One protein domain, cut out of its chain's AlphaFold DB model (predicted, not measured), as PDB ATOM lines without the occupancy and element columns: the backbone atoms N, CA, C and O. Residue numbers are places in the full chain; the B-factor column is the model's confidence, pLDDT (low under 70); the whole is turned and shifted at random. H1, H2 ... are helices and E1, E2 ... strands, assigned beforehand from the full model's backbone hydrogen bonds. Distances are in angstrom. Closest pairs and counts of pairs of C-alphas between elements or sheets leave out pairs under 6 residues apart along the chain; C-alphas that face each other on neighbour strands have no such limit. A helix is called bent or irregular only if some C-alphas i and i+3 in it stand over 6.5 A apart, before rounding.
ATOM      1  N   SER A  37      13.173  43.960  61.357       38.56
ATOM      2  CA  SER A  37      12.071  44.650  60.649       38.56
ATOM      3  C   SER A  37      10.716  43.970  60.818       38.56
ATOM      4  O   SER A  37       9.677  44.585  60.572       38.56
ATOM      5  N   ILE A  38      10.696  42.724  61.299       43.44
ATOM      6  CA  ILE A  38       9.464  41.974  61.565       43.44
ATOM      7  C   ILE A  38       9.385  41.658  63.060       43.44
ATOM      8  O   ILE A  38      10.196  40.896  63.586       43.44
ATOM      9  N   LYS A  39       8.384  42.218  63.750       40.38
ATOM     10  CA  LYS A  39       8.055  41.844  65.132       40.38
ATOM     11  C   LYS A  39       6.977  40.766  65.127       40.38
ATOM     12  O   LYS A  39       5.806  41.041  64.886       40.38
ATOM     13  N   PHE A  40       7.369  39.539  65.447       43.88
ATOM     14  CA  PHE A  40       6.433  38.439  65.659       43.88
ATOM     15  C   PHE A  40       5.744  38.595  67.014       43.88
ATOM     16  O   PHE A  40       6.413  38.706  68.038       43.88
ATOM     17  N   THR A  41       4.412  38.640  67.026       37.69
ATOM     18  CA  THR A  41       3.618  38.630  68.261       37.69
ATOM     19  C   THR A  41       2.785  37.353  68.281       37.69
ATOM     20  O   THR A  41       1.977  37.107  67.389       37.69
ATOM     21  N   PHE A  42       3.025  36.497  69.274       41.31
ATOM     22  CA  PHE A  42       2.280  35.258  69.469       41.31
ATOM     23  C   PHE A  42       1.253  35.520  70.568       41.31
ATOM     24  O   PHE A  42       1.619  35.745  71.715       41.31
ATOM     25  N   ILE A  43      -0.030  35.537  70.211       37.94
ATOM     26  CA  ILE A  43      -1.109  35.626  71.198       37.94
ATOM     27  C   ILE A  43      -1.582  34.204  71.475       37.94
ATOM     28  O   ILE A  43      -2.173  33.565  70.601       37.94
ATOM     29  N   ASP A  44      -1.314  33.702  72.676       35.56
ATOM     30  CA  ASP A  44      -2.036  32.549  73.204       35.56
ATOM     31  C   ASP A  44      -3.333  33.057  73.833       35.56
ATOM     32  O   ASP A  44      -3.363  33.651  74.907       35.56
ATOM     33  N   GLY A  45      -4.419  32.875  73.089       34.31
ATOM     34  CA  GLY A  45      -5.777  33.110  73.548       34.31
ATOM     35  C   GLY A  45      -6.561  31.824  73.370       34.31
ATOM     36  O   GLY A  45      -6.699  31.326  72.252       34.31
ATOM     37  N   ASN A  46      -7.049  31.281  74.480       35.56
ATOM     38  CA  ASN A  46      -7.871  30.079  74.556       35.56
ATOM     39  C   ASN A  46      -9.255  30.328  73.919       35.56
ATOM     40  O   ASN A  46     -10.251  30.469  74.615       35.56
ATOM     41  N   THR A  47      -9.314  30.491  72.594       37.06
ATOM     42  CA  THR A  47     -10.480  30.353  71.697       37.06
ATOM     43  C   THR A  47     -10.016  30.706  70.281       37.06
ATOM     44  O   THR A  47      -9.656  31.847  70.020       37.06
ATOM     45  N   TYR A  48      -9.988  29.719  69.373       38.94
ATOM     46  CA  TYR A  48      -9.676  29.873  67.939       38.94
ATOM     47  C   TYR A  48      -8.514  30.841  67.646       38.94
ATOM     48  O   TYR A  48      -8.704  31.956  67.161       38.94
ATOM     49  N   GLY A  49      -7.302  30.386  67.977       41.72
ATOM     50  CA  GLY A  49      -6.082  31.189  67.990       41.72
ATOM     51  C   GLY A  49      -5.816  31.941  66.687       41.72
ATOM     52  O   GLY A  49      -5.381  31.356  65.700       41.72
ATOM     53  N   LYS A  50      -6.022  33.258  66.725       42.28
ATOM     54  CA  LYS A  50      -5.447  34.212  65.778       42.28
ATOM     55  C   LYS A  50      -4.133  34.725  66.363       42.28
ATOM     56  O   LYS A  50      -4.147  35.487  67.326       42.28
ATOM     57  N   LYS A  51      -2.997  34.317  65.793       48.19
ATOM     58  CA  LYS A  51      -1.679  34.869  66.146       48.19
ATOM     59  C   LYS A  51      -1.298  35.971  65.171       48.19
ATOM     60  O   LYS A  51      -0.724  35.667  64.136       48.19
ATOM     61  N   ALA A  52      -1.638  37.214  65.515       43.41
ATOM     62  CA  ALA A  52      -1.363  38.399  64.708       43.41
ATOM     63  C   ALA A  52       0.105  38.841  64.825       43.41
ATOM     64  O   ALA A  52       0.535  39.314  65.874       43.41
ATOM     65  N   ILE A  53       0.859  38.725  63.730       48.94
ATOM     66  CA  ILE A  53       2.205  39.305  63.588       48.94
ATOM     67  C   ILE A  53       2.076  40.656  62.863       48.94
ATOM     68  O   ILE A  53       1.295  40.773  61.918       48.94
ATOM     69  N   SER A  54       2.812  41.679  63.306       48.75
ATOM     70  CA  SER A  54       2.813  43.015  62.691       48.75
ATOM     71  C   SER A  54       4.235  43.390  62.270       48.75
ATOM     72  O   SER A  54       5.145  43.460  63.101       48.75
ATOM     73  N   ALA A  55       4.445  43.591  60.969       52.69
ATOM     74  CA  ALA A  55       5.717  44.067  60.420       52.69
ATOM     75  C   ALA A  55       5.730  45.603  60.269       52.69
ATOM     76  O   ALA A  55       4.680  46.215  60.045       52.69
ATOM     77  N   ARG A  56       6.922  46.213  60.393       53.50
ATOM     78  CA  ARG A  56       7.154  47.653  60.142       53.50
ATOM     79  C   ARG A  56       6.839  48.025  58.682       53.50
ATOM     80  O   ARG A  56       6.790  47.143  57.833       53.50
ATOM     81  N   ASP A  57       6.644  49.323  58.430       63.28
ATOM     82  CA  ASP A  57       6.342  49.894  57.107       63.28
ATOM     83  C   ASP A  57       7.531  49.690  56.156       63.28
ATOM     84  O   ASP A  57       8.557  50.361  56.288       63.28
ATOM     85  N   GLY A  58       7.419  48.694  55.275       75.38
ATOM     86  CA  GLY A  58       8.437  48.321  54.291       75.38
ATOM     87  C   GLY A  58       8.068  48.719  52.860       75.38
ATOM     88  O   GLY A  58       7.100  49.443  52.606       75.38
ATOM     89  N   THR A  59       8.829  48.229  51.887       87.12
ATOM     90  CA  THR A  59       8.447  48.298  50.473       87.12
ATOM     91  C   THR A  59       7.561  47.109  50.089       87.12
ATOM     92  O   THR A  59       7.360  46.167  50.858       87.12
ATOM     93  N   ILE A  60       6.977  47.137  48.888       88.19
ATOM     94  CA  ILE A  60       6.189  45.997  48.398       88.19
ATOM     95  C   ILE A  60       7.081  44.759  48.178       88.19
ATOM     96  O   ILE A  60       6.633  43.634  48.370       88.19
ATOM     97  N   GLU A  61       8.361  44.943  47.863       88.44
ATOM     98  CA  GLU A  61       9.351  43.870  47.730       88.44
ATOM     99  C   GLU A  61       9.623  43.176  49.074       88.44
ATOM    100  O   GLU A  61       9.779  41.952  49.120       88.44
ATOM    101  N   ASP A  62       9.582  43.918  50.184       86.81
ATOM    102  CA  ASP A  62       9.721  43.336  51.522       86.81
ATOM    103  C   ASP A  62       8.599  42.331  51.819       86.81
ATOM    104  O   ASP A  62       8.835  41.319  52.481       86.81
ATOM    105  N   VAL A  63       7.392  42.538  51.270       89.69
ATOM    106  CA  VAL A  63       6.278  41.580  51.393       89.69
ATOM    107  C   VAL A  63       6.670  40.216  50.830       89.69
ATOM    108  O   VAL A  63       6.408  39.196  51.475       89.69
ATOM    109  N   TYR A  64       7.309  40.175  49.656       91.38
ATOM    110  CA  TYR A  64       7.805  38.921  49.084       91.38
ATOM    111  C   TYR A  64       8.801  38.256  50.038       91.38
ATOM    112  O   TYR A  64       8.631  37.086  50.379       91.38
ATOM    113  N   GLY A  65       9.798  39.012  50.512       87.25
ATOM    114  CA  GLY A  65      10.837  38.513  51.415       87.25
ATOM    115  C   GLY A  65      10.270  37.937  52.712       87.25
ATOM    116  O   GLY A  65      10.633  36.825  53.109       87.25
ATOM    117  N   VAL A  66       9.321  38.640  53.336       87.00
ATOM    118  CA  VAL A  66       8.626  38.198  54.552       87.00
ATOM    119  C   VAL A  66       7.852  36.906  54.299       87.00
ATOM    120  O   VAL A  66       8.032  35.930  55.029       87.00
ATOM    121  N   VAL A  67       7.001  36.872  53.267       89.88
ATOM    122  CA  VAL A  67       6.160  35.702  52.964       89.88
ATOM    123  C   VAL A  67       7.027  34.501  52.599       89.88
ATOM    124  O   VAL A  67       6.815  33.407  53.119       89.88
ATOM    125  N   PHE A  68       8.032  34.690  51.745       87.56
ATOM    126  CA  PHE A  68       8.939  33.629  51.321       87.56
ATOM    127  C   PHE A  68       9.709  33.034  52.503       87.56
ATOM    128  O   PHE A  68       9.749  31.813  52.661       87.56
ATOM    129  N   THR A  69      10.266  33.890  53.360       84.56
ATOM    130  CA  THR A  69      10.986  33.467  54.566       84.56
ATOM    131  C   THR A  69      10.055  32.718  55.511       84.56
ATOM    132  O   THR A  69      10.389  31.618  55.952       84.56
ATOM    133  N   PHE A  70       8.851  33.249  55.750       84.12
ATOM    134  CA  PHE A  70       7.850  32.600  56.592       84.12
ATOM    135  C   PHE A  70       7.513  31.190  56.094       84.12
ATOM    136  O   PHE A  70       7.526  30.249  56.879       84.12
ATOM    137  N   LEU A  71       7.292  31.006  54.787       87.31
ATOM    138  CA  LEU A  71       7.018  29.689  54.198       87.31
ATOM    139  C   LEU A  71       8.181  28.694  54.357       87.31
ATOM    140  O   LEU A  71       7.945  27.485  54.410       87.31
ATOM    141  N   ASN A  72       9.425  29.175  54.430       83.88
ATOM    142  CA  ASN A  72      10.597  28.319  54.628       83.88
ATOM    143  C   ASN A  72      10.726  27.832  56.073       83.88
ATOM    144  O   ASN A  72      11.103  26.684  56.279       83.88
ATOM    145  N   VAL A  73      10.374  28.668  57.052       79.81
ATOM    146  CA  VAL A  73      10.477  28.319  58.481       79.81
ATOM    147  C   VAL A  73       9.169  27.821  59.089       79.81
ATOM    148  O   VAL A  73       9.138  27.400  60.242       79.81
ATOM    149  N   PHE A  74       8.061  27.850  58.341       81.56
ATOM    150  CA  PHE A  74       6.740  27.545  58.891       81.56
ATOM    151  C   PHE A  74       6.656  26.150  59.517       81.56
ATOM    152  O   PHE A  74       5.953  25.973  60.505       81.56
ATOM    153  N   HIS A  75       7.388  25.163  58.988       77.88
ATOM    154  CA  HIS A  75       7.444  23.825  59.582       77.88
ATOM    155  C   HIS A  75       8.016  23.841  61.012       77.88
ATOM    156  O   HIS A  75       7.559  23.078  61.855       77.88
ATOM    157  N   GLU A  76       8.983  24.714  61.300       75.00
ATOM    158  CA  GLU A  76       9.579  24.870  62.635       75.00
ATOM    159  C   GLU A  76       8.667  25.664  63.580       75.00
ATOM    160  O   GLU A  76       8.609  25.392  64.778       75.00
ATOM    161  N   LEU A  77       7.925  26.635  63.037       72.12
ATOM    162  CA  LEU A  77       6.991  27.470  63.800       72.12
ATOM    163  C   LEU A  77       5.664  26.763  64.104       72.12
ATOM    164  O   LEU A  77       4.971  27.113  65.065       72.12
ATOM    165  N   ARG A  78       5.268  25.789  63.276       70.44
ATOM    166  CA  ARG A  78       3.975  25.115  63.386       70.44
ATOM    167  C   ARG A  78       3.947  24.218  64.624       70.44
ATOM    168  O   ARG A  78       4.356  23.065  64.586       70.44
ATOM    169  N   ARG A  79       3.360  24.735  65.705       66.44
ATOM    170  CA  ARG A  79       3.057  23.970  66.928       66.44
ATOM    171  C   ARG A  79       1.606  23.486  67.019       66.44
ATOM    172  O   ARG A  79       1.279  22.710  67.907       66.44
ATOM    173  N   SER A  80       0.731  23.936  66.118       69.06
ATOM    174  CA  SER A  80      -0.674  23.518  66.064       69.06
ATOM    175  C   SER A  80      -1.224  23.528  64.635       69.06
ATOM    176  O   SER A  80      -0.580  24.001  63.695       69.06
ATOM    177  N   GLU A  81      -2.428  22.986  64.461       74.25
ATOM    178  CA  GLU A  81      -3.163  22.998  63.188       74.25
ATOM    179  C   GLU A  81      -4.014  24.259  62.987       74.25
ATOM    180  O   GLU A  81      -4.738  24.364  61.998       74.25
ATOM    181  N   ASN A  82      -3.918  25.224  63.906       77.25
ATOM    182  CA  ASN A  82      -4.678  26.465  63.831       77.25
ATOM    183  C   ASN A  82      -4.272  27.292  62.609       77.25
ATOM    184  O   ASN A  82      -3.139  27.218  62.127       77.25
ATOM    185  N   ASN A  83      -5.196  28.130  62.147       80.88
ATOM    186  CA  ASN A  83      -4.892  29.122  61.125       80.88
ATOM    187  C   ASN A  83      -3.931  30.178  61.682       80.88
ATOM    188  O   ASN A  83      -4.058  30.617  62.822       80.88
ATOM    189  N   TRP A  84      -2.998  30.611  60.844       84.69
ATOM    190  CA  TRP A  84      -2.059  31.686  61.146       84.69
ATOM    191  C   TRP A  84      -2.450  32.910  60.342       84.69
ATOM    192  O   TRP A  84      -2.800  32.764  59.176       84.69
ATOM    193  N   GLU A  85      -2.403  34.099  60.935       85.81
ATOM    194  CA  GLU A  85      -2.786  35.339  60.260       85.81
ATOM    195  C   GLU A  85      -1.884  36.479  60.709       85.81
ATOM    196  O   GLU A  85      -1.728  36.705  61.898       85.81
ATOM    197  N   PHE A  86      -1.315  37.233  59.783       84.12
ATOM    198  CA  PHE A  86      -0.487  38.382  60.105       84.12
ATOM    199  C   PHE A  86      -0.613  39.496  59.088       84.12
ATOM    200  O   PHE A  86      -1.128  39.292  57.994       84.12
ATOM    201  N   GLN A  87      -0.159  40.690  59.453       87.44
ATOM    202  CA  GLN A  87      -0.228  41.864  58.599       87.44
ATOM    203  C   GLN A  87       1.163  42.427  58.339       87.44
ATOM    204  O   GLN A  87       1.987  42.566  59.246       87.44
ATOM    205  N   ILE A  88       1.409  42.763  57.078       85.75
ATOM    206  CA  ILE A  88       2.616  43.454  56.639       85.75
ATOM    207  C   ILE A  88       2.179  44.822  56.133       85.75
ATOM    208  O   ILE A  88       1.335  44.907  55.236       85.75
ATOM    209  N   SER A  89       2.729  45.876  56.730       87.38
ATOM    210  CA  SER A  89       2.567  47.232  56.218       87.38
ATOM    211  C   SER A  89       3.616  47.500  55.145       87.38
ATOM    212  O   SER A  89       4.763  47.071  55.263       87.38
ATOM    213  N   TYR A  90       3.198  48.149  54.067       85.38
ATOM    214  CA  TYR A  90       4.093  48.566  53.002       85.38
ATOM    215  C   TYR A  90       3.603  49.877  52.394       85.38
ATOM    216  O   TYR A  90       2.397  50.107  52.338       85.38
ATOM    217  N   GLY A  91       4.527  50.706  51.910       79.19
ATOM    218  CA  GLY A  91       4.296  51.893  51.080       79.19
ATOM    219  C   GLY A  91       3.016  52.705  51.347       79.19
ATOM    220  O   GLY A  91       1.926  52.348  50.896       79.19
ATOM    221  N   GLU A  92       3.159  53.894  51.936       81.75
ATOM    222  CA  GLU A  92       2.092  54.905  52.095       81.75
ATOM    223  C   GLU A  92       0.881  54.450  52.940       81.75
ATOM    224  O   GLU A  92      -0.210  55.031  52.847       81.75
ATOM    225  N   GLY A  93       1.054  53.454  53.813       82.06
ATOM    226  CA  GLY A  93      -0.013  52.916  54.664       82.06
ATOM    227  C   GLY A  93      -0.887  51.862  53.977       82.06
ATOM    228  O   GLY A  93      -2.066  51.713  54.318       82.06
ATOM    229  N   ARG A  94      -0.341  51.145  52.988       88.69
ATOM    230  CA  ARG A  94      -0.960  49.928  52.457       88.69
ATOM    231  C   ARG A  94      -0.630  48.756  53.380       88.69
ATOM    232  O   ARG A  94       0.360  48.760  54.109       88.69
ATOM    233  N   ILE A  95      -1.518  47.769  53.404       89.75
ATOM    234  CA  ILE A  95      -1.406  46.609  54.287       89.75
ATOM    235  C   ILE A  95      -1.822  45.374  53.504       89.75
ATOM    236  O   ILE A  95      -2.866  45.370  52.848       89.75
ATOM    237  N   VAL A  96      -1.032  44.311  53.622       91.88
ATOM    238  CA  VAL A  96      -1.420  42.967  53.197       91.88
ATOM    239  C   VAL A  96      -1.634  42.094  54.424       91.88
ATOM    240  O   VAL A  96      -0.760  41.967  55.277       91.88
ATOM    241  N   SER A  97      -2.817  41.493  54.524       92.12
ATOM    242  CA  SER A  97      -3.079  40.414  55.476       92.12
ATOM    243  C   SER A  97      -2.697  39.083  54.838       92.12
ATOM    244  O   SER A  97      -3.178  38.741  53.757       92.12
ATOM    245  N   VAL A  98      -1.827  38.344  55.505       92.25
ATOM    246  CA  VAL A  98      -1.340  37.029  55.111       92.25
ATOM    247  C   VAL A  98      -1.963  36.010  56.045       92.25
ATOM    248  O   VAL A  98      -1.813  36.130  57.255       92.25
ATOM    249  N   ALA A  99      -2.643  35.001  55.508       91.12
ATOM    250  CA  ALA A  99      -3.181  33.911  56.307       91.12
ATOM    251  C   ALA A  99      -2.777  32.546  55.756       91.12
ATOM    252  O   ALA A  99      -2.775  32.337  54.544       91.12
ATOM    253  N   ILE A 100      -2.459  31.607  56.642       90.62
ATOM    254  CA  ILE A 100      -2.109  30.231  56.295       90.62
ATOM    255  C   ILE A 100      -3.036  29.270  57.025       90.62
ATOM    256  O   ILE A 100      -3.163  29.324  58.247       90.62
ATOM    257  N   ASN A 101      -3.655  28.373  56.261       90.50
ATOM    258  CA  ASN A 101      -4.382  27.224  56.784       90.50
ATOM    259  C   ASN A 101      -3.505  25.969  56.619       90.50
ATOM    260  O   ASN A 101      -3.335  25.490  55.489       90.50
ATOM    261  N   PRO A 102      -2.943  25.422  57.714       87.06
ATOM    262  CA  PRO A 102      -2.042  24.275  57.654       87.06
ATOM    263  C   PRO A 102      -2.700  22.990  57.155       87.06
ATOM    264  O   PRO A 102      -2.015  22.169  56.545       87.06
ATOM    265  N   ILE A 103      -4.002  22.828  57.410       87.06
ATOM    266  CA  ILE A 103      -4.787  21.637  57.064       87.06
ATOM    267  C   ILE A 103      -5.048  21.616  55.560       87.06
ATOM    268  O   ILE A 103      -4.751  20.634  54.884       87.06
ATOM    269  N   THR A 104      -5.548  22.724  55.012       90.50
ATOM    270  CA  THR A 104      -5.884  22.833  53.582       90.50
ATOM    271  C   THR A 104      -4.710  23.291  52.722       90.50
ATOM    272  O   THR A 104      -4.873  23.513  51.521       90.50
ATOM    273  N   GLN A 105      -3.529  23.478  53.317       93.44
ATOM    274  CA  GLN A 105      -2.324  23.939  52.626       93.44
ATOM    275  C   GLN A 105      -2.544  25.243  51.842       93.44
ATOM    276  O   GLN A 105      -2.051  25.420  50.724       93.44
ATOM    277  N   THR A 106      -3.349  26.138  52.417       95.38
ATOM    278  CA  THR A 106      -3.808  27.362  51.758       95.38
ATOM    279  C   THR A 106      -3.042  28.569  52.265       95.38
ATOM    280  O   THR A 106      -3.047  28.831  53.463       95.38
ATOM    281  N   LEU A 107      -2.458  29.333  51.346       96.62
ATOM    282  CA  LEU A 107      -1.931  30.674  51.579       96.62
ATOM    283  C   LEU A 107      -2.940  31.697  51.053       96.62
ATOM    284  O   LEU A 107      -3.370  31.617  49.906       96.62
ATOM    285  N   SER A 108      -3.322  32.664  51.874       97.12
ATOM    286  CA  SER A 108      -4.204  33.766  51.494       97.12
ATOM    287  C   SER A 108      -3.468  35.088  51.641       97.12
ATOM    288  O   SER A 108      -2.935  35.373  52.707       97.12
ATOM    289  N   LEU A 109      -3.465  35.892  50.583       97.00
ATOM    290  CA  LEU A 109      -2.945  37.254  50.564       97.00
ATOM    291  C   LEU A 109      -4.105  38.203  50.282       97.00
ATOM    292  O   LEU A 109      -4.742  38.133  49.226       97.00
ATOM    293  N   ASN A 110      -4.393  39.077  51.236       96.50
ATOM    294  CA  ASN A 110      -5.472  40.042  51.150       96.50
ATOM    295  C   ASN A 110      -4.923  41.466  51.251       96.50
ATOM    296  O   ASN A 110      -4.554  41.924  52.327       96.50
ATOM    297  N   PHE A 111      -4.924  42.169  50.124       93.50
ATOM    298  CA  PHE A 111      -4.412  43.533  49.989       93.50
ATOM    299  C   PHE A 111      -5.481  44.606  50.262       93.50
ATOM    300  O   PHE A 111      -5.262  45.785  50.004       93.50
ATOM    301  N   SER A 112      -6.658  44.219  50.775       89.81
ATOM    302  CA  SER A 112      -7.763  45.159  51.015       89.81
ATOM    303  C   SER A 112      -7.696  45.913  52.346       89.81
ATOM    304  O   SER A 112      -8.461  46.857  52.525       89.81
ATOM    305  N   ALA A 113      -6.818  45.505  53.270       79.75
ATOM    306  CA  ALA A 113      -6.812  45.972  54.660       79.75
ATOM    307  C   ALA A 113      -6.231  47.387  54.862       79.75
ATOM    308  O   ALA A 113      -6.465  47.991  55.905       79.75
ATOM    309  N   GLY A 114      -5.464  47.904  53.897       77.38
ATOM    310  CA  GLY A 114      -4.838  49.229  53.970       77.38
ATOM    311  C   GLY A 114      -5.497  50.268  53.068       77.38
ATOM    312  O   GLY A 114      -6.596  50.066  52.546       77.38
ATOM    313  N   LYS A 115      -4.799  51.389  52.844       80.94
ATOM    314  CA  LYS A 115      -5.241  52.386  51.859       80.94
ATOM    315  C   LYS A 115      -5.375  51.750  50.474       80.94
ATOM    316  O   LYS A 115      -4.462  51.071  50.008       80.94
ATOM    317  N   GLN A 116      -6.495  52.015  49.810       77.88
ATOM    318  CA  GLN A 116      -6.729  51.617  48.425       77.88
ATOM    319  C   GLN A 116      -6.704  52.828  47.499       77.88
ATOM    320  O   GLN A 116      -6.952  53.960  47.915       77.88
ATOM    321  N   GLU A 117      -6.402  52.578  46.230       77.50
ATOM    322  CA  GLU A 117      -6.478  53.607  45.199       77.50
ATOM    323  C   GLU A 117      -7.937  53.979  44.937       77.50
ATOM    324  O   GLU A 117      -8.788  53.104  44.791       77.50
ATOM    325  N   LEU A 118      -8.215  55.280  44.837       78.62
ATOM    326  CA  LEU A 118      -9.551  55.771  44.488       78.62
ATOM    327  C   LEU A 118      -9.927  55.417  43.042       78.62
ATOM    328  O   LEU A 118     -11.090  55.153  42.753       78.62
ATOM    329  N   ILE A 119      -8.937  55.403  42.141       83.88
ATOM    330  CA  ILE A 119      -9.097  55.040  40.731       83.88
ATOM    331  C   ILE A 119      -8.136  53.882  40.441       83.88
ATOM    332  O   ILE A 119      -6.921  54.103  40.437       83.88
ATOM    333  N   PRO A 120      -8.640  52.657  40.215       83.81
ATOM    334  CA  PRO A 120      -7.786  51.510  39.950       83.81
ATOM    335  C   PRO A 120      -7.130  51.652  38.577       83.81
ATOM    336  O   PRO A 120      -7.808  51.844  37.566       83.81
ATOM    337  N   ARG A 121      -5.800  51.536  38.531       92.19
ATOM    338  CA  ARG A 121      -5.068  51.444  37.262       92.19
ATOM    339  C   ARG A 121      -5.193  50.044  36.679       92.19
ATOM    340  O   ARG A 121      -5.158  49.064  37.421       92.19
ATOM    341  N   ASN A 122      -5.274  49.956  35.354       94.38
ATOM    342  CA  ASN A 122      -5.292  48.667  34.678       94.38
ATOM    343  C   ASN A 122      -3.953  47.942  34.840       94.38
ATOM    344  O   ASN A 122      -2.888  48.552  34.733       94.38
ATOM    345  N   PHE A 123      -4.008  46.631  35.057       96.00
ATOM    346  CA  PHE A 123      -2.825  45.785  35.149       96.00
ATOM    347  C   PHE A 123      -3.085  44.363  34.650       96.00
ATOM    348  O   PHE A 123      -4.225  43.912  34.520       96.00
ATOM    349  N   GLY A 124      -1.995  43.647  34.379       96.50
ATOM    350  CA  GLY A 124      -2.008  42.212  34.126       96.50
ATOM    351  C   GLY A 124      -1.454  41.430  35.312       96.50
ATOM    352  O   GLY A 124      -0.545  41.898  36.001       96.50
ATOM    353  N   PHE A 125      -1.985  40.232  35.528       96.50
ATOM    354  CA  PHE A 125      -1.430  39.236  36.436       96.50
ATOM    355  C   PHE A 125      -0.972  38.023  35.631       96.50
ATOM    356  O   PHE A 125      -1.733  37.481  34.825       96.50
ATOM    357  N   VAL A 126       0.272  37.601  35.848       93.44
ATOM    358  CA  VAL A 126       0.889  36.495  35.114       93.44
ATOM    359  C   VAL A 126       1.353  35.447  36.110       93.44
ATOM    360  O   VAL A 126       2.207  35.710  36.951       93.44
ATOM    361  N   TYR A 127       0.839  34.230  35.975       91.00
ATOM    362  CA  TYR A 127       1.296  33.081  36.741       91.00
ATOM    363  C   TYR A 127       1.951  32.053  35.826       91.00
ATOM    364  O   TYR A 127       1.365  31.571  34.852       91.00
ATOM    365  N   ARG A 128       3.187  31.686  36.168       87.62
ATOM    366  CA  ARG A 128       3.929  30.619  35.503       87.62
ATOM    367  C   ARG A 128       4.422  29.648  36.562       87.62
ATOM    368  O   ARG A 128       5.234  30.002  37.411       87.62
ATOM    369  N   GLN A 129       3.937  28.416  36.504       82.25
ATOM    370  CA  GLN A 129       4.388  27.366  37.400       82.25
ATOM    371  C   GLN A 129       5.813  26.960  37.023       82.25
ATOM    372  O   GLN A 129       6.061  26.453  35.926       82.25
ATOM    373  N   ILE A 130       6.754  27.187  37.938       76.69
ATOM    374  CA  ILE A 130       8.146  26.783  37.758       76.69
ATOM    375  C   ILE A 130       8.234  25.261  37.925       76.69
ATOM    376  O   ILE A 130       7.856  24.710  38.962       76.69
ATOM    377  N   ILE A 131       8.734  24.566  36.899       66.25
ATOM    378  CA  ILE A 131       9.043  23.134  36.977       66.25
ATOM    379  C   ILE A 131      10.378  23.001  37.709       66.25
ATOM    380  O   ILE A 131      11.442  23.135  37.111       66.25
ATOM    381  N   HIS A 132      10.335  22.748  39.012       60.31
ATOM    382  CA  HIS A 132      11.537  22.355  39.735       60.31
ATOM    383  C   HIS A 132      11.798  20.859  39.509       60.31
ATOM    384  O   HIS A 132      11.065  20.013  40.013       60.31
ATOM    385  N   MET A 133      12.854  20.541  38.751       46.41
ATOM    386  CA  MET A 133      13.389  19.172  38.617       46.41
ATOM    387  C   MET A 133      14.039  18.670  39.918       46.41
ATOM    388  O   MET A 133      14.243  17.473  40.091       46.41
ATOM    389  N   GLN A 134      14.351  19.575  40.849       48.19
ATOM    390  CA  GLN A 134      14.845  19.245  42.182       48.19
ATOM    391  C   GLN A 134      13.718  19.436  43.193       48.19
ATOM    392  O   GLN A 134      13.137  20.519  43.277       48.19
ATOM    393  N   GLN A 135      13.392  18.385  43.953       48.75
ATOM    394  CA  GLN A 135      12.485  18.529  45.088       48.75
ATOM    395  C   GLN A 135      13.010  19.653  45.995       48.75
ATOM    396  O   GLN A 135      14.204  19.658  46.306       48.75
ATOM    397  N   PRO A 136      12.159  20.597  46.437       53.06
ATOM    398  CA  PRO A 136      12.552  21.490  47.514       53.06
ATOM    399  C   PRO A 136      12.983  20.644  48.714       53.06
ATOM    400  O   PRO A 136      12.460  19.543  48.917       53.06
ATOM    401  N   SER A 137      13.931  21.153  49.503       56.47
ATOM    402  CA  SER A 137      14.297  20.535  50.777       56.47
ATOM    403  C   SER A 137      13.022  20.184  51.555       56.47
ATOM    404  O   SER A 137      12.048  20.943  51.539       56.47
ATOM    405  N   GLY A 138      12.994  19.014  52.203       59.31
ATOM    406  CA  GLY A 138      11.780  18.451  52.818       59.31
ATOM    407  C   GLY A 138      11.090  19.339  53.866       59.31
ATOM    408  O   GLY A 138       9.988  19.016  54.297       59.31
ATOM    409  N   TYR A 139      11.710  20.460  54.236       64.25
ATOM    410  CA  TYR A 139      11.306  21.376  55.297       64.25
ATOM    411  C   TYR A 139      10.447  22.562  54.827       64.25
ATOM    412  O   TYR A 139       9.790  23.194  55.651       64.25
ATOM    413  N   ARG A 140      10.399  22.876  53.520       76.75
ATOM    414  CA  ARG A 140       9.612  24.021  53.028       76.75
ATOM    415  C   ARG A 140       8.115  23.724  53.073       76.75
ATOM    416  O   ARG A 140       7.665  22.691  52.567       76.75
ATOM    417  N   TYR A 141       7.323  24.653  53.613       83.62
ATOM    418  CA  TYR A 141       5.873  24.494  53.642       83.62
ATOM    419  C   TYR A 141       5.296  24.395  52.228       83.62
ATOM    420  O   TYR A 141       5.583  25.200  51.339       83.62
ATOM    421  N   LYS A 142       4.464  23.374  52.024       88.75
ATOM    422  CA  LYS A 142       3.867  23.059  50.729       88.75
ATOM    423  C   LYS A 142       2.547  23.806  50.595       88.75
ATOM    424  O   LYS A 142       1.542  23.380  51.151       88.75
ATOM    425  N   VAL A 143       2.562  24.904  49.843       92.62
ATOM    426  CA  VAL A 143       1.344  25.626  49.452       92.62
ATOM    427  C   VAL A 143       0.692  24.899  48.276       92.62
ATOM    428  O   VAL A 143       1.304  24.775  47.214       92.62
ATOM    429  N   LYS A 144      -0.547  24.434  48.467       95.56
ATOM    430  CA  LYS A 144      -1.378  23.819  47.420       95.56
ATOM    431  C   LYS A 144      -2.494  24.723  46.926       95.56
ATOM    432  O   LYS A 144      -2.917  24.586  45.782       95.56
ATOM    433  N   ALA A 145      -2.957  25.647  47.758       97.50
ATOM    434  CA  ALA A 145      -3.976  26.615  47.387       97.50
ATOM    435  C   ALA A 145      -3.489  28.037  47.663       97.50
ATOM    436  O   ALA A 145      -2.935  28.312  48.726       97.50
ATOM    437  N   LEU A 146      -3.710  28.940  46.713       97.88
ATOM    438  CA  LEU A 146      -3.370  30.351  46.828       97.88
ATOM    439  C   LEU A 146      -4.621  31.189  46.605       97.88
ATOM    440  O   LEU A 146      -5.260  31.106  45.557       97.88
ATOM    441  N   HIS A 147      -4.963  32.003  47.595       98.25
ATOM    442  CA  HIS A 147      -6.042  32.972  47.507       98.25
ATOM    443  C   HIS A 147      -5.456  34.376  47.433       98.25
ATOM    444  O   HIS A 147      -4.753  34.817  48.337       98.25
ATOM    445  N   LEU A 148      -5.784  35.090  46.368       98.25
ATOM    446  CA  LEU A 148      -5.356  36.452  46.110       98.25
ATOM    447  C   LEU A 148      -6.586  37.351  46.125       98.25
ATOM    448  O   LEU A 148      -7.501  37.171  45.322       98.25
ATOM    449  N   THR A 149      -6.634  38.292  47.065       97.81
ATOM    450  CA  THR A 149      -7.751  39.233  47.204       97.81
ATOM    451  C   THR A 149      -7.269  40.668  47.057       97.81
ATOM    452  O   THR A 149      -6.348  41.084  47.758       97.81
ATOM    453  N   SER A 150      -7.924  41.420  46.172       96.31
ATOM    454  CA  SER A 150      -7.692  42.854  45.958       96.31
ATOM    455  C   SER A 150      -6.269  43.226  45.541       96.31
ATOM    456  O   SER A 150      -5.740  44.247  45.969       96.31
ATOM    457  N   ILE A 151      -5.655  42.419  44.670       95.31
ATOM    458  CA  ILE A 151      -4.402  42.802  44.000       95.31
ATOM    459  C   ILE A 151      -4.611  44.107  43.226       95.31
ATOM    460  O   ILE A 151      -5.678  44.339  42.659       95.31
ATOM    461  N   THR A 152      -3.564  44.928  43.195       93.75
ATOM    462  CA  THR A 152      -3.506  46.204  42.477       93.75
ATOM    463  C   THR A 152      -2.333  46.210  41.497       93.75
ATOM    464  O   THR A 152      -1.483  45.317  41.514       93.75
ATOM    465  N   HIS A 153      -2.230  47.269  40.694       93.38
ATOM    466  CA  HIS A 153      -1.097  47.476  39.794       93.38
ATOM    467  C   HIS A 153       0.263  47.554  40.524       93.38
ATOM    468  O   HIS A 153       1.289  47.256  39.924       93.38
ATOM    469  N   ILE A 154       0.264  47.907  41.817       91.88
ATOM    470  CA  ILE A 154       1.464  47.986  42.664       91.88
ATOM    471  C   ILE A 154       1.857  46.596  43.172       91.88
ATOM    472  O   ILE A 154       3.028  46.235  43.162       91.88
ATOM    473  N   SER A 155       0.883  45.789  43.611       93.25
ATOM    474  CA  SER A 155       1.153  44.484  44.231       93.25
ATOM    475  C   SER A 155       1.213  43.313  43.249       93.25
ATOM    476  O   SER A 155       1.578  42.207  43.648       93.25
ATOM    477  N   THR A 156       0.870  43.522  41.971       95.19
ATOM    478  CA  THR A 156       0.792  42.441  40.970       95.19
ATOM    479  C   THR A 156       2.117  41.702  40.774       95.19
ATOM    480  O   THR A 156       2.119  40.471  40.689       95.19
ATOM    481  N   MET A 157       3.247  42.419  40.775       94.38
ATOM    482  CA  MET A 157       4.574  41.820  40.598       94.38
ATOM    483  C   MET A 157       4.896  40.876  41.761       94.38
ATOM    484  O   MET A 157       5.059  39.676  41.553       94.38
ATOM    485  N   THR A 158       4.831  41.380  42.991       94.62
ATOM    486  CA  THR A 158       5.048  40.595  44.212       94.62
ATOM    487  C   THR A 158       4.082  39.421  44.348       94.62
ATOM    488  O   THR A 158       4.487  38.314  44.697       94.62
ATOM    489  N   ALA A 159       2.797  39.606  44.033       95.75
ATOM    490  CA  ALA A 159       1.832  38.509  44.059       95.75
ATOM    491  C   ALA A 159       2.179  37.413  43.031       95.75
ATOM    492  O   ALA A 159       2.031  36.223  43.327       95.75
ATOM    493  N   SER A 160       2.671  37.800  41.850       94.62
ATOM    494  CA  SER A 160       3.114  36.872  40.802       94.62
ATOM    495  C   SER A 160       4.374  36.105  41.221       94.62
ATOM    496  O   SER A 160       4.471  34.898  40.979       94.62
ATOM    497  N   GLU A 161       5.314  36.761  41.903       93.12
ATOM    498  CA  GLU A 161       6.528  36.140  42.451       93.12
ATOM    499  C   GLU A 161       6.212  35.136  43.565       93.12
ATOM    500  O   GLU A 161       6.729  34.013  43.559       93.12
ATOM    501  N   ILE A 162       5.304  35.487  44.486       93.81
ATOM    502  CA  ILE A 162       4.842  34.568  45.536       93.81
ATOM    503  C   ILE A 162       4.151  33.352  44.911       93.81
ATOM    504  O   ILE A 162       4.451  32.215  45.283       93.81
ATOM    505  N   ALA A 163       3.266  33.563  43.930       93.19
ATOM    506  CA  ALA A 163       2.590  32.472  43.232       93.19
ATOM    507  C   ALA A 163       3.591  31.545  42.526       93.19
ATOM    508  O   ALA A 163       3.526  30.325  42.678       93.19
ATOM    509  N   SER A 164       4.561  32.119  41.810       90.19
ATOM    510  CA  SER A 164       5.610  31.371  41.099       90.19
ATOM    511  C   SER A 164       6.538  30.610  42.054       90.19
ATOM    512  O   SER A 164       7.053  29.550  41.704       90.19
ATOM    513  N   SER A 165       6.679  31.088  43.294       89.25
ATOM    514  CA  SER A 165       7.438  30.435  44.367       89.25
ATOM    515  C   SER A 165       6.728  29.237  45.009       89.25
ATOM    516  O   SER A 165       7.319  28.583  45.874       89.25
ATOM    517  N   CYS A 166       5.491  28.938  44.598       90.19
ATOM    518  CA  CYS A 166       4.676  27.822  45.078       90.19
ATOM    519  C   CYS A 166       4.598  26.703  44.010       90.19
ATOM    520  O   CYS A 166       3.634  26.636  43.244       90.19
ATOM    521  N   PRO A 167       5.581  25.781  43.937       87.06
ATOM    522  CA  PRO A 167       5.661  24.786  42.857       87.06
ATOM    523  C   PRO A 167       4.573  23.701  42.909       87.06
ATOM    524  O   PRO A 167       4.329  23.027  41.910       87.06
ATOM    525  N   PHE A 168       3.910  23.524  44.056       89.38
ATOM    526  CA  PHE A 168       2.850  22.528  44.265       89.38
ATOM    527  C   PHE A 168       1.442  23.119  44.182       89.38
ATOM    528  O   PHE A 168       0.492  22.491  44.641       89.38
ATOM    529  N   LEU A 169       1.302  24.324  43.628       93.06
ATOM    530  CA  LEU A 169       0.012  24.986  43.537       93.06
ATOM    531  C   LEU A 169      -0.955  24.188  42.644       93.06
ATOM    532  O   LEU A 169      -0.701  23.985  41.456       93.06
ATOM    533  N   GLU A 170      -2.059  23.753  43.245       95.31
ATOM    534  CA  GLU A 170      -3.156  22.992  42.638       95.31
ATOM    535  C   GLU A 170      -4.448  23.831  42.573       95.31
ATOM    536  O   GLU A 170      -5.322  23.552  41.754       95.31
ATOM    537  N   SER A 171      -4.580  24.876  43.394       96.88
ATOM    538  CA  SER A 171      -5.759  25.748  43.438       96.88
ATOM    539  C   SER A 171      -5.377  27.226  43.460       96.88
ATOM    540  O   SER A 171      -4.559  27.650  44.276       96.88
ATOM    541  N   LEU A 172      -5.989  28.021  42.583       97.38
ATOM    542  CA  LEU A 172      -5.812  29.470  42.513       97.38
ATOM    543  C   LEU A 172      -7.173  30.158  42.584       97.38
ATOM    544  O   LEU A 172      -8.051  29.931  41.749       97.38
ATOM    545  N   LYS A 173      -7.327  31.044  43.566       98.31
ATOM    546  CA  LYS A 173      -8.491  31.915  43.706       98.31
ATOM    547  C   LYS A 173      -8.065  33.369  43.582       98.31
ATOM    548  O   LYS A 173      -7.237  33.825  44.362       98.31
ATOM    549  N   ILE A 174      -8.674  34.098  42.656       98.19
ATOM    550  CA  ILE A 174      -8.489  35.537  42.459       98.19
ATOM    551  C   ILE A 174      -9.827  36.218  42.728       98.19
ATOM    552  O   ILE A 174     -10.860  35.807  42.200       98.19
ATOM    553  N   ASN A 175      -9.824  37.221  43.601       97.62
ATOM    554  CA  ASN A 175     -11.047  37.819  44.114       97.62
ATOM    555  C   ASN A 175     -10.919  39.338  44.269       97.62
ATOM    556  O   ASN A 175      -9.944  39.810  44.851       97.62
ATOM    557  N   LYS A 176     -11.932  40.103  43.849       95.94
ATOM    558  CA  LYS A 176     -12.020  41.558  44.106       95.94
ATOM    559  C   LYS A 176     -10.808  42.365  43.613       95.94
ATOM    560  O   LYS A 176     -10.424  43.344  44.253       95.94
ATOM    561  N   CYS A 177     -10.168  41.937  42.525       95.69
ATOM    562  CA  CYS A 177      -8.994  42.603  41.956       95.69
ATOM    563  C   CYS A 177      -9.436  43.697  40.973       95.69
ATOM    564  O   CYS A 177      -9.573  43.454  39.773       95.69
ATOM    565  N   ASN A 178      -9.684  44.898  41.495       92.69
ATOM    566  CA  ASN A 178     -10.077  46.060  40.697       92.69
ATOM    567  C   ASN A 178      -8.907  46.543  39.831       92.69
ATOM    568  O   ASN A 178      -7.816  46.768  40.342       92.69
ATOM    569  N   GLY A 179      -9.145  46.735  38.537       93.19
ATOM    570  CA  GLY A 179      -8.128  47.088  37.545       93.19
ATOM    571  C   GLY A 179      -7.440  45.879  36.905       93.19
ATOM    572  O   GLY A 179      -6.657  46.055  35.978       93.19
ATOM    573  N   LEU A 180      -7.730  44.646  37.337       95.88
ATOM    574  CA  LEU A 180      -7.195  43.455  36.676       95.88
ATOM    575  C   LEU A 180      -7.797  43.343  35.269       95.88
ATOM    576  O   LEU A 180      -8.954  42.966  35.139       95.88
ATOM    577  N   GLU A 181      -7.018  43.649  34.233       94.44
ATOM    578  CA  GLU A 181      -7.449  43.605  32.829       94.44
ATOM    579  C   GLU A 181      -7.086  42.276  32.159       94.44
ATOM    580  O   GLU A 181      -7.831  41.769  31.316       94.44
ATOM    581  N   ILE A 182      -5.937  41.710  32.536       93.81
ATOM    582  CA  ILE A 182      -5.375  40.503  31.929       93.81
ATOM    583  C   ILE A 182      -5.033  39.492  33.012       93.81
ATOM    584  O   ILE A 182      -4.314  39.817  33.955       93.81
ATOM    585  N   LEU A 183      -5.456  38.247  32.822       94.56
ATOM    586  CA  LEU A 183      -4.999  37.107  33.603       94.56
ATOM    587  C   LEU A 183      -4.349  36.073  32.676       94.56
ATOM    588  O   LEU A 183      -5.035  35.484  31.844       94.56
ATOM    589  N   ASP A 184      -3.038  35.862  32.814       92.25
ATOM    590  CA  ASP A 184      -2.264  34.873  32.049       92.25
ATOM    591  C   ASP A 184      -1.804  33.715  32.945       92.25
ATOM    592  O   ASP A 184      -0.932  33.873  33.800       92.25
ATOM    593  N   LEU A 185      -2.392  32.540  32.722       89.25
ATOM    594  CA  LEU A 185      -2.081  31.257  33.351       89.25
ATOM    595  C   LEU A 185      -1.467  30.272  32.336       89.25
ATOM    596  O   LEU A 185      -1.667  29.064  32.428       89.25
ATOM    597  N   GLY A 186      -0.731  30.758  31.332       79.31
ATOM    598  CA  GLY A 186      -0.258  29.969  30.188       79.31
ATOM    599  C   GLY A 186       0.687  28.793  30.489       79.31
ATOM    600  O   GLY A 186       1.052  28.062  29.572       79.31
ATOM    601  N   LYS A 187       1.138  28.616  31.738       78.81
ATOM    602  CA  LYS A 187       2.014  27.511  32.169       78.81
ATOM    603  C   LYS A 187       1.602  27.004  33.558       78.81
ATOM    604  O   LYS A 187       2.355  27.196  34.509       78.81
ATOM    605  N   CYS A 188       0.417  26.400  33.696       83.06
ATOM    606  CA  CYS A 188      -0.150  25.977  34.995       83.06
ATOM    607  C   CYS A 188      -0.533  24.486  35.092       83.06
ATOM    608  O   CYS A 188      -1.594  24.137  35.595       83.06
ATOM    609  N   TRP A 189       0.331  23.581  34.637       84.88
ATOM    610  CA  TRP A 189       0.033  22.149  34.460       84.88
ATOM    611  C   TRP A 189      -0.466  21.382  35.706       84.88
ATOM    612  O   TRP A 189      -1.174  20.385  35.547       84.88
ATOM    613  N   ARG A 190      -0.135  21.802  36.940       88.94
ATOM    614  CA  ARG A 190      -0.685  21.189  38.175       88.94
ATOM    615  C   ARG A 190      -1.977  21.834  38.648       88.94
ATOM    616  O   ARG A 190      -2.616  21.283  39.542       88.94
ATOM    617  N   LEU A 191      -2.342  22.992  38.107       91.56
ATOM    618  CA  LEU A 191      -3.532  23.706  38.531       91.56
ATOM    619  C   LEU A 191      -4.761  22.857  38.191       91.56
ATOM    620  O   LEU A 191      -4.984  22.496  37.038       91.56
ATOM    621  N   ARG A 192      -5.531  22.514  39.222       94.06
ATOM    622  CA  ARG A 192      -6.778  21.746  39.158       94.06
ATOM    623  C   ARG A 192      -7.990  22.616  39.430       94.06
ATOM    624  O   ARG A 192      -9.058  22.331  38.913       94.06
ATOM    625  N   THR A 193      -7.856  23.648  40.253       95.62
ATOM    626  CA  THR A 193      -8.978  24.523  40.596       95.62
ATOM    627  C   THR A 193      -8.641  25.962  40.259       95.62
ATOM    628  O   THR A 193      -7.622  26.485  40.709       95.62
ATOM    629  N   LEU A 194      -9.517  26.609  39.494       95.62
ATOM    630  CA  LEU A 194      -9.446  28.037  39.218       95.62
ATOM    631  C   LEU A 194     -10.753  28.701  39.641       95.62
ATOM    632  O   LEU A 194     -11.837  28.276  39.251       95.62
ATOM    633  N   THR A 195     -10.660  29.750  40.449       97.38
ATOM    634  CA  THR A 195     -11.810  30.569  40.837       97.38
ATOM    635  C   THR A 195     -11.493  32.041  40.623       97.38
ATOM    636  O   THR A 195     -10.550  32.556  41.216       97.38
ATOM    637  N   ILE A 196     -12.288  32.726  39.806       97.19
ATOM    638  CA  ILE A 196     -12.153  34.160  39.531       97.19
ATOM    639  C   ILE A 196     -13.480  34.829  39.860       97.19
ATOM    640  O   ILE A 196     -14.502  34.517  39.249       97.19
ATOM    641  N   LEU A 197     -13.473  35.732  40.836       96.31
ATOM    642  CA  LEU A 197     -14.678  36.393  41.331       96.31
ATOM    643  C   LEU A 197     -14.452  37.902  41.430       96.31
ATOM    644  O   LEU A 197     -13.405  38.359  41.888       96.31
ATOM    645  N   ASP A 198     -15.462  38.677  41.046       92.88
ATOM    646  CA  ASP A 198     -15.535  40.121  41.306       92.88
ATOM    647  C   ASP A 198     -14.326  40.899  40.772       92.88
ATOM    648  O   ASP A 198     -13.772  41.755  41.453       92.88
ATOM    649  N   CYS A 199     -13.892  40.582  39.555       94.56
ATOM    650  CA  CYS A 199     -12.825  41.297  38.853       94.56
ATOM    651  C   CYS A 199     -13.443  42.055  37.664       94.56
ATOM    652  O   CYS A 199     -13.421  41.539  36.547       94.56
ATOM    653  N   PRO A 200     -14.070  43.231  37.888       90.38
ATOM    654  CA  PRO A 200     -14.976  43.841  36.912       90.38
ATOM    655  C   PRO A 200     -14.285  44.364  35.648       90.38
ATOM    656  O   PRO A 200     -14.949  44.535  34.635       90.38
ATOM    657  N   GLN A 201     -12.972  44.609  35.681       91.75
ATOM    658  CA  GLN A 201     -12.203  45.063  34.516       91.75
ATOM    659  C   GLN A 201     -11.536  43.921  33.734       91.75
ATOM    660  O   GLN A 201     -10.799  44.209  32.793       91.75
ATOM    661  N   LEU A 202     -11.758  42.648  34.089       92.12
ATOM    662  CA  LEU A 202     -11.070  41.524  33.449       92.12
ATOM    663  C   LEU A 202     -11.567  41.334  32.014       92.12
ATOM    664  O   LEU A 202     -12.661  40.828  31.788       92.12
ATOM    665  N   LYS A 203     -10.726  41.712  31.046       89.56
ATOM    666  CA  LYS A 203     -11.031  41.653  29.611       89.56
ATOM    667  C   LYS A 203     -10.445  40.428  28.931       89.56
ATOM    668  O   LYS A 203     -11.021  39.956  27.959       89.56
ATOM    669  N   ARG A 204      -9.280  39.950  29.379       88.12
ATOM    670  CA  ARG A 204      -8.545  38.864  28.717       88.12
ATOM    671  C   ARG A 204      -8.145  37.778  29.703       88.12
ATOM    672  O   ARG A 204      -7.455  38.054  30.684       88.12
ATOM    673  N   LEU A 205      -8.538  36.546  29.400       88.69
ATOM    674  CA  LEU A 205      -8.199  35.362  30.176       88.69
ATOM    675  C   LEU A 205      -7.440  34.368  29.293       88.69
ATOM    676  O   LEU A 205      -7.978  33.846  28.320       88.69
ATOM    677  N   PHE A 206      -6.182  34.106  29.641       86.81
ATOM    678  CA  PHE A 206      -5.341  33.112  28.983       86.81
ATOM    679  C   PHE A 206      -5.101  31.958  29.951       86.81
ATOM    680  O   PHE A 206      -4.537  32.156  31.024       86.81
ATOM    681  N   ILE A 207      -5.517  30.746  29.589       83.44
ATOM    682  CA  ILE A 207      -5.309  29.540  30.400       83.44
ATOM    683  C   ILE A 207      -4.660  28.496  29.500       83.44
ATOM    684  O   ILE A 207      -5.290  28.021  28.564       83.44
ATOM    685  N   GLY A 208      -3.392  28.165  29.749       76.50
ATOM    686  CA  GLY A 208      -2.620  27.311  28.844       76.50
ATOM    687  C   GLY A 208      -2.285  25.949  29.431       76.50
ATOM    688  O   GLY A 208      -1.610  25.878  30.453       76.50
ATOM    689  N   SER A 209      -2.696  24.880  28.739       72.94
ATOM    690  CA  SER A 209      -2.328  23.485  29.039       72.94
ATOM    691  C   SER A 209      -2.585  23.070  30.497       72.94
ATOM    692  O   SER A 209      -1.748  22.417  31.126       72.94
ATOM    693  N   CYS A 210      -3.737  23.467  31.045       77.81
ATOM    694  CA  CYS A 210      -4.154  23.121  32.403       77.81
ATOM    695  C   CYS A 210      -5.362  22.177  32.333       77.81
ATOM    696  O   CYS A 210      -6.376  22.489  31.711       77.81
ATOM    697  N   PHE A 211      -5.235  21.013  32.976       86.31
ATOM    698  CA  PHE A 211      -6.349  20.093  33.199       86.31
ATOM    699  C   PHE A 211      -7.000  20.474  34.527       86.31
ATOM    700  O   PHE A 211      -6.504  20.115  35.605       86.31
ATOM    701  N   LEU A 212      -8.067  21.262  34.427       90.44
ATOM    702  CA  LEU A 212      -8.845  21.745  35.550       90.44
ATOM    703  C   LEU A 212      -9.876  20.687  35.940       90.44
ATOM    704  O   LEU A 212     -10.595  20.120  35.131       90.44
TER     705      LEU A 212
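What this domain is: This is residues 37 to 212 of the 279 residues of an uncharacterized protein of Corchorus olitorius (UniProt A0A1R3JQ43). A long, twisted sheet of seven strands makes a wall, with helix H1 over one face of its E1 E2 E3 end; from E6 on, the chain winds in stacked turns, running one way in the wall at E6, E7 and E9 and back through helix H2, E8 and E10. E8 and E10 form a second, small sheet with E5, and H2 packs on E5 and grazes the wall. The printed part has 176 residues with two named helices and ten named strands, in the order E1 H1 E2 E3 E4 E5 E6 H2 E7 E8 E9 E10; the class is mixed, helices and strands, though named elements hold 87 residues, under half. The large sheet, E1 E2 E3 E4 E6 E7 E9, is mixed, and the small one, E5 E8 E10, is parallel. The whole is compact, with a radius of gyration of the C-alphas of 16.0 A and spans of 45 by 41 by 27 A.

How they stand to each other: Residues 38 to 39 pair antiparallel with residues 54 to 55 of E1, residues 52 to 58, an edge strand. H1, residues 60 to 77, follows by a tight link and is on the large sheet at a height of 8.8 A, over E2, residues 84 to 90, and E3, residues 94 to 101. It runs along the strands, at 19 degrees to E2 on the local plane; the closest C-alphas of H1 and E2 are those of Ile 60 and Tyr 90, 5.7 A apart. E1, H1 and E2 form a strand-helix-strand unit, two parallel neighbours with a helix between, with a right-handed crossover; N 87 and O 53 are 2.9 A apart. E2, E3 and E4, residues 106 to 110, form a meander, each strand the antiparallel neighbour of the one before, with N 86 and O 98 at 2.8 A and N 108 and O 99 at 2.7 A. E4 is parallel to E6, residues 145 to 149, with N 109 and O 147 at 2.8 A. E6, H2, residues 156 to 164, and E7, residues 171 to 175, form a second such unit, also right-handed; N 148 and O 173 are 2.8 A apart. E7 is parallel to the edge strand E9, residues 193 to 197, with N 174 and O 195 at 2.8 A. H2 lies over E5, residues 123 to 128, at a height of 7.6 A over the small sheet, and with residues 159 to 163 only grazes the large one. H1 touches H2 with residues 60 to 68 alone, at a shallow tilt of 28 degrees, the same way; their closest C-alphas, Tyr 64 and Thr 158, are 5.8 A apart. E8, residues 180 to 187, is the inner strand between E5 and E10, residues 204 to 207, with N 127 and O 184 at 2.8 A and N 185 and O 206 at 2.8 A. In H2 every O i to N i+4 pair is within hydrogen-bond range; in H1, 11 of 14 are.

Where its parts are: E1 begins at C-alpha 52, (-1.363, 38.399, 64.708). H1 is 24.1 A long and irregular, with C-alphas 72 and 75 7.4 A apart and a kink of 40 degrees near residue 71. E2 measures 19.7 A, E3 23.4 A and E8 19.0 A. E10 ends at C-alpha 207, (-5.309, 29.540, 30.400).

The domain as a whole: The C-alphas farthest apart, of Asn 46 and Arg 204, are 46.7 A apart. The printed part has no cut. The links E4 to E5 and E5 to E6 are long, with 12 and 16 residues. Mean pLDDT of the printed part is 81.6; residues 37 to 57, 79 to 80 and 131 to 139 are under 70.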